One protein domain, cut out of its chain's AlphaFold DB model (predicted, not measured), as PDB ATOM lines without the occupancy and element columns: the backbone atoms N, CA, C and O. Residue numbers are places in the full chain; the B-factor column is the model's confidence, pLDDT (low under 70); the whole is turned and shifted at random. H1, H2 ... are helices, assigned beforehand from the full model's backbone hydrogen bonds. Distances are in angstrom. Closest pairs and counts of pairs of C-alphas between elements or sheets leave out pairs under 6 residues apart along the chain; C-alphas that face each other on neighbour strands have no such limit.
ATOM      1  N   GLN A 519      28.244 -38.834   3.558       92.88
ATOM      2  CA  GLN A 519      27.802 -38.611   2.180       92.88
ATOM      3  C   GLN A 519      28.987 -38.354   1.249       92.88
ATOM      4  O   GLN A 519      29.119 -38.980   0.197       92.88
ATOM      5  N   ILE A 520      29.882 -37.455   1.662       95.25
ATOM      6  CA  ILE A 520      31.076 -37.100   0.893       95.25
ATOM      7  C   ILE A 520      32.015 -38.302   0.775       95.25
ATOM      8  O   ILE A 520      32.559 -38.544  -0.301       95.25
ATOM      9  N   ARG A 521      32.194 -39.077   1.851       95.06
ATOM     10  CA  ARG A 521      33.038 -40.277   1.852       95.06
ATOM     11  C   ARG A 521      32.494 -41.356   0.917       95.06
ATOM     12  O   ARG A 521      33.263 -41.901   0.129       95.06
ATOM     13  N   THR A 522      31.193 -41.624   0.967       93.31
ATOM     14  CA  THR A 522      30.519 -42.620   0.121       93.31
ATOM     15  C   THR A 522      30.572 -42.229  -1.351       93.31
ATOM     16  O   THR A 522      30.907 -43.047  -2.211       93.31
ATOM     17  N   LEU A 523      30.327 -40.954  -1.663       94.81
ATOM     18  CA  LEU A 523      30.484 -40.461  -3.028       94.81
ATOM     19  C   LEU A 523      31.940 -40.508  -3.476       94.81
ATOM     20  O   LEU A 523      32.192 -40.917  -4.602       94.81
ATOM     21  N   TYR A 524      32.899 -40.156  -2.617       95.56
ATOM     22  CA  TYR A 524      34.322 -40.276  -2.930       95.56
ATOM     23  C   TYR A 524      34.686 -41.708  -3.341       95.56
ATOM     24  O   TYR A 524      35.294 -41.880  -4.397       95.56
ATOM     25  N   SER A 525      34.256 -42.732  -2.590       93.12
ATOM     26  CA  SER A 525      34.488 -44.133  -2.978       93.12
ATOM     27  C   SER A 525      33.867 -44.482  -4.330       93.12
ATOM     28  O   SER A 525      34.541 -45.047  -5.184       93.12
ATOM     29  N   PHE A 526      32.626 -44.068  -4.590       92.75
ATOM     30  CA  PHE A 526      31.981 -44.347  -5.874       92.75
ATOM     31  C   PHE A 526      32.638 -43.600  -7.045       92.75
ATOM     32  O   PHE A 526      32.817 -44.167  -8.122       92.75
ATOM     33  N   LEU A 527      33.045 -42.340  -6.866       94.38
ATOM     34  CA  LEU A 527      33.778 -41.594  -7.897       94.38
ATOM     35  C   LEU A 527      35.110 -42.281  -8.238       94.38
ATOM     36  O   LEU A 527      35.482 -42.347  -9.413       94.38
ATOM     37  N   MET A 528      35.797 -42.815  -7.222       93.25
ATOM     38  CA  MET A 528      37.025 -43.594  -7.381       93.25
ATOM     39  C   MET A 528      36.793 -44.875  -8.177       93.25
ATOM     40  O   MET A 528      37.443 -45.095  -9.203       93.25
ATOM     41  N   ASP A 529      35.820 -45.681  -7.755       90.75
ATOM     42  CA  ASP A 529      35.511 -46.975  -8.367       90.75
ATOM     43  C   ASP A 529      35.047 -46.842  -9.824       90.75
ATOM     44  O   ASP A 529      35.188 -47.765 -10.634       90.75
ATOM     45  N   HIS A 530      34.515 -45.675 -10.193       88.62
ATOM     46  CA  HIS A 530      33.964 -45.420 -11.519       88.62
ATOM     47  C   HIS A 530      34.828 -44.520 -12.409       88.62
ATOM     48  O   HIS A 530      34.404 -44.237 -13.532       88.62
ATOM     49  N   GLN A 531      36.046 -44.160 -11.978       89.56
ATOM     50  CA  GLN A 531      37.014 -43.345 -12.736       89.56
ATOM     51  C   GLN A 531      36.417 -42.026 -13.232       89.56
ATOM     52  O   GLN A 531      36.505 -41.659 -14.408       89.56
ATOM     53  N   GLU A 532      35.754 -41.337 -12.320       94.75
ATOM     54  CA  GLU A 532      35.030 -40.118 -12.618       94.75
ATOM     55  C   GLU A 532      35.939 -38.902 -12.828       94.75
ATOM     56  O   GLU A 532      37.106 -38.867 -12.428       94.75
ATOM     57  N   HIS A 533      35.411 -37.872 -13.493       94.75
ATOM     58  CA  HIS A 533      36.226 -36.707 -13.834       94.75
ATOM     59  C   HIS A 533      36.696 -35.946 -12.580       94.75
ATOM     60  O   HIS A 533      35.934 -35.697 -11.647       94.75
ATOM     61  N   LYS A 534      37.947 -35.463 -12.608       95.00
ATOM     62  CA  LYS A 534      38.630 -34.797 -11.479       95.00
ATOM     63  C   LYS A 534      37.880 -33.608 -10.867       95.00
ATOM     64  O   LYS A 534      38.076 -33.300  -9.696       95.00
ATOM     65  N   TRP A 535      37.019 -32.946 -11.642       95.25
ATOM     66  CA  TRP A 535      36.224 -31.810 -11.160       95.25
ATOM     67  C   TRP A 535      35.250 -32.233 -10.045       95.25
ATOM     68  O   TRP A 535      34.941 -31.426  -9.177       95.25
ATOM     69  N   LYS A 536      34.816 -33.500 -10.013       96.06
ATOM     70  CA  LYS A 536      33.888 -34.019  -8.995       96.06
ATOM     71  C   LYS A 536      34.555 -34.166  -7.628       96.06
ATOM     72  O   LYS A 536      33.948 -33.843  -6.618       96.06
ATOM     73  N   PHE A 537      35.832 -34.543  -7.590       96.62
ATOM     74  CA  PHE A 537      36.632 -34.536  -6.357       96.62
ATOM     75  C   PHE A 537      36.841 -33.111  -5.841       96.62
ATOM     76  O   PHE A 537      36.707 -32.849  -4.648       96.62
ATOM     77  N   LEU A 538      37.085 -32.173  -6.760       95.75
ATOM     78  CA  LEU A 538      37.148 -30.753  -6.435       95.75
ATOM     79  C   LEU A 538      35.809 -30.232  -5.887       95.75
ATOM     80  O   LEU A 538      35.782 -29.420  -4.967       95.75
ATOM     81  N   HIS A 539      34.688 -30.712  -6.412       95.69
ATOM     82  CA  HIS A 539      33.374 -30.394  -5.872       95.69
ATOM     83  C   HIS A 539      33.197 -30.952  -4.451       95.69
ATOM     84  O   HIS A 539      32.914 -30.187  -3.531       95.69
ATOM     85  N   LEU A 540      33.470 -32.245  -4.247       96.62
ATOM     86  CA  LEU A 540      33.348 -32.907  -2.946       96.62
ATOM     87  C   LEU A 540      34.237 -32.289  -1.860       96.62
ATOM     88  O   LEU A 540      33.786 -32.157  -0.725       96.62
ATOM     89  N   ILE A 541      35.465 -31.859  -2.176       96.12
ATOM     90  CA  ILE A 541      36.309 -31.182  -1.179       96.12
ATOM     91  C   ILE A 541      35.761 -29.800  -0.803       96.12
ATOM     92  O   ILE A 541      35.914 -29.369   0.339       96.12
ATOM     93  N   ASN A 542      35.080 -29.117  -1.726       95.12
ATOM     94  CA  ASN A 542      34.410 -27.856  -1.416       95.12
ATOM     95  C   ASN A 542      33.125 -28.079  -0.604       95.12
ATOM     96  O   ASN A 542      32.890 -27.317   0.326       95.12
ATOM     97  N   CYS A 543      32.380 -29.166  -0.836       94.88
ATOM     98  CA  CYS A 543      31.323 -29.584   0.089       94.88
ATOM     99  C   CYS A 543      31.903 -29.896   1.477       94.88
ATOM    100  O   CYS A 543      31.398 -29.404   2.478       94.88
ATOM    101  N   LEU A 544      33.021 -30.630   1.553       95.69
ATOM    102  CA  LEU A 544      33.672 -30.970   2.823       95.69
ATOM    103  C   LEU A 544      34.079 -29.713   3.594       95.69
ATOM    104  O   LEU A 544      33.790 -29.596   4.783       95.69
ATOM    105  N   LYS A 545      34.705 -28.752   2.910       93.62
ATOM    106  CA  LYS A 545      35.047 -27.432   3.455       93.62
ATOM    107  C   LYS A 545      33.831 -26.773   4.115       93.62
ATOM    108  O   LYS A 545      33.929 -26.341   5.265       93.62
ATOM    109  N   ASP A 546      32.698 -26.749   3.421       91.81
ATOM    110  CA  ASP A 546      31.468 -26.141   3.929       91.81
ATOM    111  C   ASP A 546      30.901 -26.933   5.124       91.81
ATOM    112  O   ASP A 546      30.603 -26.334   6.155       91.81
ATOM    113  N   THR A 547      30.874 -28.276   5.077       93.06
ATOM    114  CA  THR A 547      30.426 -29.116   6.216       93.06
ATOM    115  C   THR A 547      31.282 -28.948   7.473       93.06
ATOM    116  O   THR A 547      30.806 -29.103   8.596       93.06
ATOM    117  N   LEU A 548      32.556 -28.587   7.306       93.06
ATOM    118  CA  LEU A 548      33.477 -28.302   8.401       93.06
ATOM    119  C   LEU A 548      33.327 -26.864   8.935       93.06
ATOM    120  O   LEU A 548      34.078 -26.460   9.827       93.06
ATOM    121  N   GLY A 549      32.374 -26.079   8.433       90.44
ATOM    122  CA  GLY A 549      32.148 -24.696   8.849       90.44
ATOM    123  C   GLY A 549      33.289 -23.754   8.461       90.44
ATOM    124  O   GLY A 549      33.525 -22.767   9.156       90.44
ATOM    125  N   LEU A 550      34.019 -24.061   7.382       90.38
ATOM    126  CA  LEU A 550      35.026 -23.171   6.790       90.38
ATOM    127  C   LEU A 550      34.390 -22.222   5.759       90.38
ATOM    128  O   LEU A 550      34.964 -21.920   4.712       90.38
ATOM    129  N   GLU A 551      33.183 -21.752   6.065       85.38
ATOM    130  CA  GLU A 551      32.438 -20.793   5.255       85.38
ATOM    131  C   GLU A 551      33.231 -19.484   5.100       85.38
ATOM    132  O   GLU A 551      33.983 -19.072   5.995       85.38
ATOM    133  N   GLY A 552      33.068 -18.826   3.952       83.75
ATOM    134  CA  GLY A 552      33.807 -17.611   3.591       83.75
ATOM    135  C   GLY A 552      35.216 -17.871   3.047       83.75
ATOM    136  O   GLY A 552      35.784 -16.996   2.393       83.75
ATOM    137  N   LEU A 553      35.758 -19.080   3.230       88.62
ATOM    138  CA  LEU A 553      36.934 -19.528   2.495       88.62
ATOM    139  C   LEU A 553      36.574 -19.683   1.010       88.62
ATOM    140  O   LEU A 553      35.517 -20.232   0.677       88.62
ATOM    141  N   GLY A 554      37.466 -19.241   0.121       90.19
ATOM    142  CA  GLY A 554      37.280 -19.410  -1.320       90.19
ATOM    143  C   GLY A 554      37.260 -20.872  -1.761       90.19
ATOM    144  O   GLY A 554      37.262 -21.800  -0.947       90.19
ATOM    145  N   PHE A 555      37.241 -21.099  -3.072       93.25
ATOM    146  CA  PHE A 555      37.331 -22.464  -3.588       93.25
ATOM    147  C   PHE A 555      38.679 -23.089  -3.213       93.25
ATOM    148  O   PHE A 555      39.741 -22.558  -3.552       93.25
ATOM    149  N   VAL A 556      38.624 -24.228  -2.525       94.00
ATOM    150  CA  VAL A 556      39.801 -25.041  -2.206       94.00
ATOM    151  C   VAL A 556      40.099 -25.896  -3.427       94.00
ATOM    152  O   VAL A 556      39.291 -26.752  -3.784       94.00
ATOM    153  N   ILE A 557      41.228 -25.642  -4.087       93.62
ATOM    154  CA  ILE A 557      41.650 -26.338  -5.304       93.62
ATOM    155  C   ILE A 557      42.542 -27.511  -4.915       93.62
ATOM    156  O   ILE A 557      43.764 -27.390  -4.856       93.62
ATOM    157  N   ALA A 558      41.917 -28.661  -4.675       91.62
ATOM    158  CA  ALA A 558      42.616 -29.909  -4.396       91.62
ATOM    159  C   ALA A 558      42.074 -31.065  -5.244       91.62
ATOM    160  O   ALA A 558      40.995 -30.970  -5.837       91.62
ATOM    161  N   GLY A 559      42.862 -32.132  -5.343       85.88
ATOM    162  CA  GLY A 559      42.531 -33.312  -6.122       85.88
ATOM    163  C   GLY A 559      42.027 -34.471  -5.270       85.88
ATOM    164  O   GLY A 559      41.707 -34.349  -4.092       85.88
ATOM    165  N   GLU A 560      41.981 -35.627  -5.921       92.94
ATOM    166  CA  GLU A 560      41.603 -36.918  -5.351       92.94
ATOM    167  C   GLU A 560      42.412 -37.278  -4.097       92.94
ATOM    168  O   GLU A 560      41.835 -37.599  -3.063       92.94
ATOM    169  N   ARG A 561      43.745 -37.168  -4.176       94.88
ATOM    170  CA  ARG A 561      44.658 -37.535  -3.088       94.88
ATOM    171  C   ARG A 561      44.406 -36.705  -1.835       94.88
ATOM    172  O   ARG A 561      44.303 -37.261  -0.751       94.88
ATOM    173  N   GLU A 562      44.304 -35.388  -1.984       96.31
ATOM    174  CA  GLU A 562      44.092 -34.480  -0.858       96.31
ATOM    175  C   GLU A 562      42.712 -34.690  -0.222       96.31
ATOM    176  O   GLU A 562      42.584 -34.673   1.000       96.31
ATOM    177  N   LEU A 563      41.675 -34.944  -1.029       96.38
ATOM    178  CA  LEU A 563      40.360 -35.303  -0.500       96.38
ATOM    179  C   LEU A 563      40.411 -36.629   0.276       96.38
ATOM    180  O   LEU A 563      39.883 -36.696   1.384       96.38
ATOM    181  N   GLY A 564      41.080 -37.655  -0.259       95.94
ATOM    182  CA  GLY A 564      41.286 -38.931   0.430       95.94
ATOM    183  C   GLY A 564      42.013 -38.760   1.768       95.94
ATOM    184  O   GLY A 564      41.498 -39.186   2.803       95.94
ATOM    185  N   GLU A 565      43.145 -38.048   1.769       96.94
ATOM    186  CA  GLU A 565      43.908 -37.716   2.981       96.94
ATOM    187  C   GLU A 565      43.023 -36.986   4.010       96.94
ATOM    188  O   GLU A 565      43.032 -37.333   5.192       96.94
ATOM    189  N   ALA A 566      42.195 -36.026   3.580       96.25
ATOM    190  CA  ALA A 566      41.268 -35.320   4.464       96.25
ATOM    191  C   ALA A 566      40.190 -36.247   5.061       96.25
ATOM    192  O   ALA A 566      39.832 -36.126   6.237       96.25
ATOM    193  N   LEU A 567      39.655 -37.181   4.274       95.62
ATOM    194  CA  LEU A 567      38.605 -38.098   4.722       95.62
ATOM    195  C   LEU A 567      39.120 -39.128   5.739       95.62
ATOM    196  O   LEU A 567      38.363 -39.475   6.652       95.62
ATOM    197  N   GLU A 568      40.390 -39.532   5.650       95.12
ATOM    198  CA  GLU A 568      41.053 -40.475   6.570       95.12
ATOM    199  C   GLU A 568      41.371 -39.890   7.958       95.12
ATOM    200  O   GLU A 568      41.605 -40.631   8.918       95.12
ATOM    201  N   LEU A 569      41.378 -38.561   8.110       95.25
ATOM    202  CA  LEU A 569      41.724 -37.922   9.382       95.25
ATOM    203  C   LEU A 569      40.752 -38.297  10.511       95.25
ATOM    204  O   LEU A 569      39.554 -38.464  10.329       95.25
ATOM    205  N   SER A 570      41.253 -38.392  11.740       89.31
ATOM    206  CA  SER A 570      40.465 -38.914  12.873       89.31
ATOM    207  C   SER A 570      39.423 -37.946  13.447       89.31
ATOM    208  O   SER A 570      38.554 -38.385  14.194       89.31
ATOM    209  N   SER A 571      39.509 -36.643  13.165       93.62
ATOM    210  CA  SER A 571      38.609 -35.643  13.752       93.62
ATOM    211  C   SER A 571      38.431 -34.411  12.875       93.62
ATOM    212  O   SER A 571      39.317 -34.049  12.099       93.62
ATOM    213  N   ASP A 572      37.309 -33.719  13.060       92.69
ATOM    214  CA  ASP A 572      36.970 -32.522  12.287       92.69
ATOM    215  C   ASP A 572      37.954 -31.378  12.510       92.69
ATOM    216  O   ASP A 572      38.250 -30.645  11.575       92.69
ATOM    217  N   SER A 573      38.534 -31.245  13.706       94.06
ATOM    218  CA  SER A 573      39.592 -30.258  13.959       94.06
ATOM    219  C   SER A 573      40.810 -30.493  13.063       94.06
ATOM    220  O   SER A 573      41.281 -29.560  12.420       94.06
ATOM    221  N   LYS A 574      41.268 -31.748  12.945       95.44
ATOM    222  CA  LYS A 574      42.390 -32.097  12.062       95.44
ATOM    223  C   LYS A 574      42.029 -31.891  10.595       95.44
ATOM    224  O   LYS A 574      42.851 -31.394   9.835       95.44
ATOM    225  N   ARG A 575      40.795 -32.239  10.202       95.94
ATOM    226  CA  ARG A 575      40.290 -31.978   8.845       95.94
ATOM    227  C   ARG A 575      40.310 -30.490   8.524       95.94
ATOM    228  O   ARG A 575      40.812 -30.114   7.473       95.94
ATOM    229  N   LYS A 576      39.828 -29.644   9.440       94.12
ATOM    230  CA  LYS A 576      39.845 -28.184   9.283       94.12
ATOM    231  C   LYS A 576      41.261 -27.654   9.106       94.12
ATOM    232  O   LYS A 576      41.506 -26.919   8.157       94.12
ATOM    233  N   GLU A 577      42.184 -28.046   9.983       93.44
ATOM    234  CA  GLU A 577      43.596 -27.648   9.899       93.44
ATOM    235  C   GLU A 577      44.219 -28.057   8.559       93.44
ATOM    236  O   GLU A 577      44.884 -27.253   7.908       93.44
ATOM    237  N   TYR A 578      43.946 -29.280   8.105       95.88
ATOM    238  CA  TYR A 578      44.450 -29.785   6.834       95.88
ATOM    239  C   TYR A 578      43.882 -29.012   5.631       95.88
ATOM    240  O   TYR A 578      44.655 -28.521   4.807       95.88
ATOM    241  N   ILE A 579      42.562 -28.805   5.563       95.00
ATOM    242  CA  ILE A 579      41.925 -28.022   4.488       95.00
ATOM    243  C   ILE A 579      42.432 -26.572   4.470       95.00
ATOM    244  O   ILE A 579      42.732 -26.036   3.402       95.00
ATOM    245  N   LEU A 580      42.593 -25.945   5.639       92.19
ATOM    246  CA  LEU A 580      43.178 -24.605   5.751       92.19
ATOM    247  C   LEU A 580      44.628 -24.570   5.259       92.19
ATOM    248  O   LEU A 580      45.008 -23.629   4.564       92.19
ATOM    249  N   SER A 581      45.424 -25.600   5.566       93.06
ATOM    250  CA  SER A 581      46.811 -25.690   5.100       93.06
ATOM    251  C   SER A 581      46.910 -25.794   3.573       93.06
ATOM    252  O   SER A 581      47.739 -25.109   2.973       93.06
ATOM    253  N   ILE A 582      46.011 -26.560   2.938       94.31
ATOM    254  CA  ILE A 582      45.914 -26.651   1.473       94.31
ATOM    255  C   ILE A 582      45.583 -25.281   0.888       94.31
ATOM    256  O   ILE A 582      46.236 -24.825  -0.049       94.31
ATOM    257  N   TYR A 583      44.581 -24.604   1.452       92.44
ATOM    258  CA  TYR A 583      44.167 -23.298   0.953       92.44
ATOM    259  C   TYR A 583      45.268 -22.239   1.097       92.44
ATOM    260  O   TYR A 583      45.477 -21.417   0.205       92.44
ATOM    261  N   LYS A 584      46.010 -22.264   2.205       90.19
ATOM    262  CA  LYS A 584      47.144 -21.365   2.419       90.19
ATOM    263  C   LYS A 584      48.244 -21.573   1.376       90.19
ATOM    264  O   LYS A 584      48.659 -20.599   0.753       90.19
ATOM    265  N   ASP A 585      48.658 -22.820   1.136       91.44
ATOM    266  CA  ASP A 585      49.656 -23.151   0.104       91.44
ATOM    267  C   ASP A 585      49.171 -22.737  -1.298       91.44
ATOM    268  O   ASP A 585      49.944 -22.178  -2.080       91.44
ATOM    269  N   GLN A 586      47.873 -22.906  -1.593       91.69
ATOM    270  CA  GLN A 586      47.252 -22.411  -2.827       91.69
ATOM    271  C   GLN A 586      47.483 -20.904  -3.007       91.69
ATOM    272  O   GLN A 586      47.917 -20.486  -4.080       91.69
ATOM    273  N   ILE A 587      47.233 -20.083  -1.985       89.81
ATOM    274  CA  ILE A 587      47.428 -18.628  -2.082       89.81
ATOM    275  C   ILE A 587      48.914 -18.257  -2.143       89.81
ATOM    276  O   ILE A 587      49.302 -17.447  -2.990       89.81
ATOM    277  N   GLU A 588      49.770 -18.854  -1.311       89.00
ATOM    278  CA  GLU A 588      51.214 -18.560  -1.290       89.00
ATOM    279  C   GLU A 588      51.874 -18.823  -2.657       89.00
ATOM    280  O   GLU A 588      52.732 -18.055  -3.095       89.00
ATOM    281  N   ARG A 589      51.407 -19.838  -3.396       88.88
ATOM    282  CA  ARG A 589      51.914 -20.188  -4.736       88.88
ATOM    283  C   ARG A 589      51.332 -19.378  -5.896       88.88
ATOM    284  O   ARG A 589      51.650 -19.676  -7.045       88.88
ATOM    285  N   GLY A 590      50.493 -18.375  -5.639       85.50
ATOM    286  CA  GLY A 590      49.859 -17.618  -6.728       85.50
ATOM    287  C   GLY A 590      48.597 -18.260  -7.294       85.50
ATOM    288  O   GLY A 590      48.197 -17.919  -8.402       85.50
ATOM    289  N   GLY A 591      47.986 -19.201  -6.574       87.88
ATOM    290  CA  GLY A 591      46.724 -19.822  -6.960       87.88
ATOM    291  C   GLY A 591      45.524 -18.880  -6.845       87.88
ATOM    292  O   GLY A 591      45.600 -17.781  -6.295       87.88
ATOM    293  N   SER A 592      44.388 -19.341  -7.371       89.19
ATOM    294  CA  SER A 592      43.154 -18.556  -7.442       89.19
ATOM    295  C   SER A 592      42.612 -18.180  -6.059       89.19
ATOM    296  O   SER A 592      42.641 -18.985  -5.128       89.19
ATOM    297  N   SER A 593      42.041 -16.980  -5.955       91.06
ATOM    298  CA  SER A 593      41.336 -16.496  -4.760       91.06
ATOM    299  C   SER A 593      39.818 -16.371  -4.963       91.06
ATOM    300  O   SER A 593      39.154 -15.680  -4.189       91.06
ATOM    301  N   ILE A 594      39.257 -17.006  -6.000       91.94
ATOM    302  CA  ILE A 594      37.822 -16.943  -6.321       91.94
ATOM    303  C   ILE A 594      36.972 -17.430  -5.136       91.94
ATOM    304  O   ILE A 594      37.264 -18.463  -4.526       91.94
ATOM    305  N   GLY A 595      35.910 -16.679  -4.823       88.69
ATOM    306  CA  GLY A 595      34.945 -16.995  -3.766       88.69
ATOM    307  C   GLY A 595      35.424 -16.712  -2.339       88.69
ATOM    308  O   GLY A 595      34.685 -16.991  -1.400       88.69
ATOM    309  N   LEU A 596      36.648 -16.201  -2.147       90.31
ATOM    310  CA  LEU A 596      37.132 -15.805  -0.822       90.31
ATOM    311  C   LEU A 596      36.474 -14.496  -0.388       90.31
ATOM    312  O   LEU A 596      36.695 -13.453  -1.014       90.31
ATOM    313  N   ASP A 597      35.758 -14.556   0.730       88.12
ATOM    314  CA  ASP A 597      35.240 -13.395   1.443       88.12
ATOM    315  C   ASP A 597      36.350 -12.803   2.319       88.12
ATOM    316  O   ASP A 597      36.597 -13.264   3.433       88.12
ATOM    317  N   ILE A 598      37.055 -11.796   1.798       83.50
ATOM    318  CA  ILE A 598      38.172 -11.138   2.495       83.50
ATOM    319  C   ILE A 598      37.688 -10.445   3.778       83.50
ATOM    320  O   ILE A 598      38.375 -10.504   4.803       83.50
ATOM    321  N   GLU A 599      36.514  -9.814   3.743       77.69
ATOM    322  CA  GLU A 599      35.987  -9.039   4.868       77.69
ATOM    323  C   GLU A 599      35.571  -9.966   6.016       77.69
ATOM    324  O   GLU A 599      36.039  -9.792   7.145       77.69
ATOM    325  N   GLY A 600      34.791 -11.012   5.725       75.94
ATOM    326  CA  GLY A 600      34.354 -11.993   6.721       75.94
ATOM    327  C   GLY A 600      35.466 -12.923   7.225       75.94
ATOM    328  O   GLY A 600      35.437 -13.353   8.382       75.94
ATOM    329  N   SER A 601      36.479 -13.203   6.398       72.69
ATOM    330  CA  SER A 601      37.582 -14.121   6.734       72.69
ATOM    331  C   SER A 601      38.688 -13.491   7.581       72.69
ATOM    332  O   SER A 601      39.363 -14.209   8.324       72.69
ATOM    333  N   SER A 602      38.859 -12.166   7.516       67.75
ATOM    334  CA  SER A 602      39.937 -11.424   8.196       67.75
ATOM    335  C   SER A 602      39.965 -11.587   9.727       67.75
ATOM    336  O   SER A 602      41.016 -11.469  10.351       67.75
ATOM    337  N   ASN A 603      38.830 -11.928  10.344       67.69
ATOM    338  CA  ASN A 603      38.742 -12.195  11.786       67.69
ATOM    339  C   ASN A 603      38.734 -13.692  12.137       67.69
ATOM    340  O   ASN A 603      39.008 -14.050  13.282       67.69
ATOM    341  N   LYS A 604      38.398 -14.568  11.182       76.12
ATOM    342  CA  LYS A 604      38.232 -16.014  11.413       76.12
ATOM    343  C   LYS A 604      39.493 -16.817  11.104       76.12
ATOM    344  O   LYS A 604      39.732 -17.832  11.754       76.12
ATOM    345  N   TYR A 605      40.314 -16.357  10.157       79.50
ATOM    346  CA  TYR A 605      41.500 -17.078   9.690       79.50
ATOM    347  C   TYR A 605      42.738 -16.159   9.730       79.50
ATOM    348  O   TYR A 605      43.096 -15.533   8.724       79.50
ATOM    349  N   PRO A 606      43.428 -16.061  10.887       75.31
ATOM    350  CA  PRO A 606      44.590 -15.181  11.057       75.31
ATOM    351  C   PRO A 606      45.699 -15.428  10.027       75.31
ATOM    352  O   PRO A 606      46.367 -14.495   9.591       75.31
ATOM    353  N   GLU A 607      45.856 -16.677   9.586       70.69
ATOM    354  CA  GLU A 607      46.866 -17.077   8.601       70.69
ATOM    355  C   GLU A 607      46.618 -16.507   7.198       70.69
ATOM    356  O   GLU A 607      47.569 -16.252   6.468       70.69
ATOM    357  N   ILE A 608      45.356 -16.264   6.834       74.69
ATOM    358  CA  ILE A 608      44.968 -15.685   5.538       74.69
ATOM    359  C   ILE A 608      45.064 -14.156   5.590       74.69
ATOM    360  O   ILE A 608      45.409 -13.512   4.603       74.69
ATOM    361  N   THR A 609      44.823 -13.571   6.766       77.44
ATOM    362  CA  THR A 609      44.831 -12.114   6.991       77.44
ATOM    363  C   THR A 609      46.164 -11.478   6.600       77.44
ATOM    364  O   THR A 609      46.194 -10.392   6.022       77.44
ATOM    365  N   VAL A 610      47.273 -12.178   6.853       80.38
ATOM    366  CA  VAL A 610      48.626 -11.712   6.511       80.38
ATOM    367  C   VAL A 610      48.836 -11.597   4.992       80.38
ATOM    368  O   VAL A 610      49.637 -10.777   4.551       80.38
ATOM    369  N   LEU A 611      48.090 -12.360   4.187       82.81
ATOM    370  CA  LEU A 611      48.226 -12.420   2.726       82.81
ATOM    371  C   LEU A 611      47.283 -11.453   1.984       82.81
ATOM    372  O   LEU A 611      47.403 -11.284   0.772       82.81
ATOM    373  N   VAL A 612      46.360 -10.782   2.688       86.12
ATOM    374  CA  VAL A 612      45.311  -9.932   2.086       86.12
ATOM    375  C   VAL A 612      45.844  -8.866   1.114       86.12
ATOM    376  O   VAL A 612      45.281  -8.760   0.020       86.12
TER     377      VAL A 612
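AT A GLANCE: This is residues 519 to 612 of the 720 residues of an uncharacterized protein of Candidatus Lokiarchaeota archaeon (UniProt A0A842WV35). Two helical hairpins, H1 with H2 and H3 with H4, are stacked partly one over the other, with H2 packed on H3. H1 lies at one end of the longest axis, and the short helices H5 and H6 lie at the other, beyond H4. The printed part has 94 residues with six named helices, H1 to H6 in order along the chain, and no named strand; the class is all helix. It is compact, with a radius of gyration of the C-alphas of 13.3 A, and spans 40 by 26 by 18 A, only just elongated.

HOW THE PARTS SIT: H1, residues 519 to 529, and H2, residues 534 to 547, form a helical hairpin: they touch, running opposite ways at a shallow tilt of 15 degrees, and their closest C-alphas, of Ile 520 and Leu 540, are 6.1 A apart. H2 touches H3, residues 560 to 568, closest at the C-alphas of Phe 537 and Glu 560, 5.6 A apart. These two run the same way at a shallow tilt of 33 degrees, only just short of steep. H3 and H4, residues 572 to 588, form the second helical hairpin, opposite ways at a shallow tilt of 28 degrees. H4 touches H3 with residues 575 to 579 alone; the closest C-alphas, of Ala 566 and Arg 575, are 5.6 A apart. Helix packing is mostly aligned, with 3 of 3 touching pairs at a shallow tilt. H2 and H4 are close but not clearly touching, at a steep tilt of 56 degrees, with the closest C-alphas, of Lys 545 and Ile 579, 7.0 A apart. H1 and H4 are apart. H5, residues 598 to 601, touches no helix but is near H6, residues 606 to 609; their closest C-alphas, of Ser 601 and Thr 609, are 7.5 A apart. H6 is also near H4, with the closest C-alphas, of Lys 584 and Ile 608, 6.8 A apart. In H1, H2, H3 and H4 every O i to N i+4 pair is within hydrogen-bond range. H5 and H6 are too short for such a pair; their single O i to N i+3 pair is within range in H6 but not in H5.

IN THESE COORDINATES: H1 begins at C-alpha 519 (27.802, -38.611, 2.180) and is 15.5 A long from first to last C-alpha. H2 measures 20.3 A, H3 12.5 A and H4, the longest helix, 24.1 A, ending at C-alpha 588 (51.214, -18.560, -1.290). H5 and H6 have four residues each, and H6 ends at C-alpha 609 (44.831, -12.114, 6.991).

THE WHOLE: The two C-alphas farthest apart, of His 530 and Val 610, are 40.9 A apart. The printed part has no cut. The link from H2 to H3, residues 548 to 559, is long; H4 to H5 is short, and the other three links are tight. Mean pLDDT of the printed part is 90.2, and residues 602 to 603 are under 70.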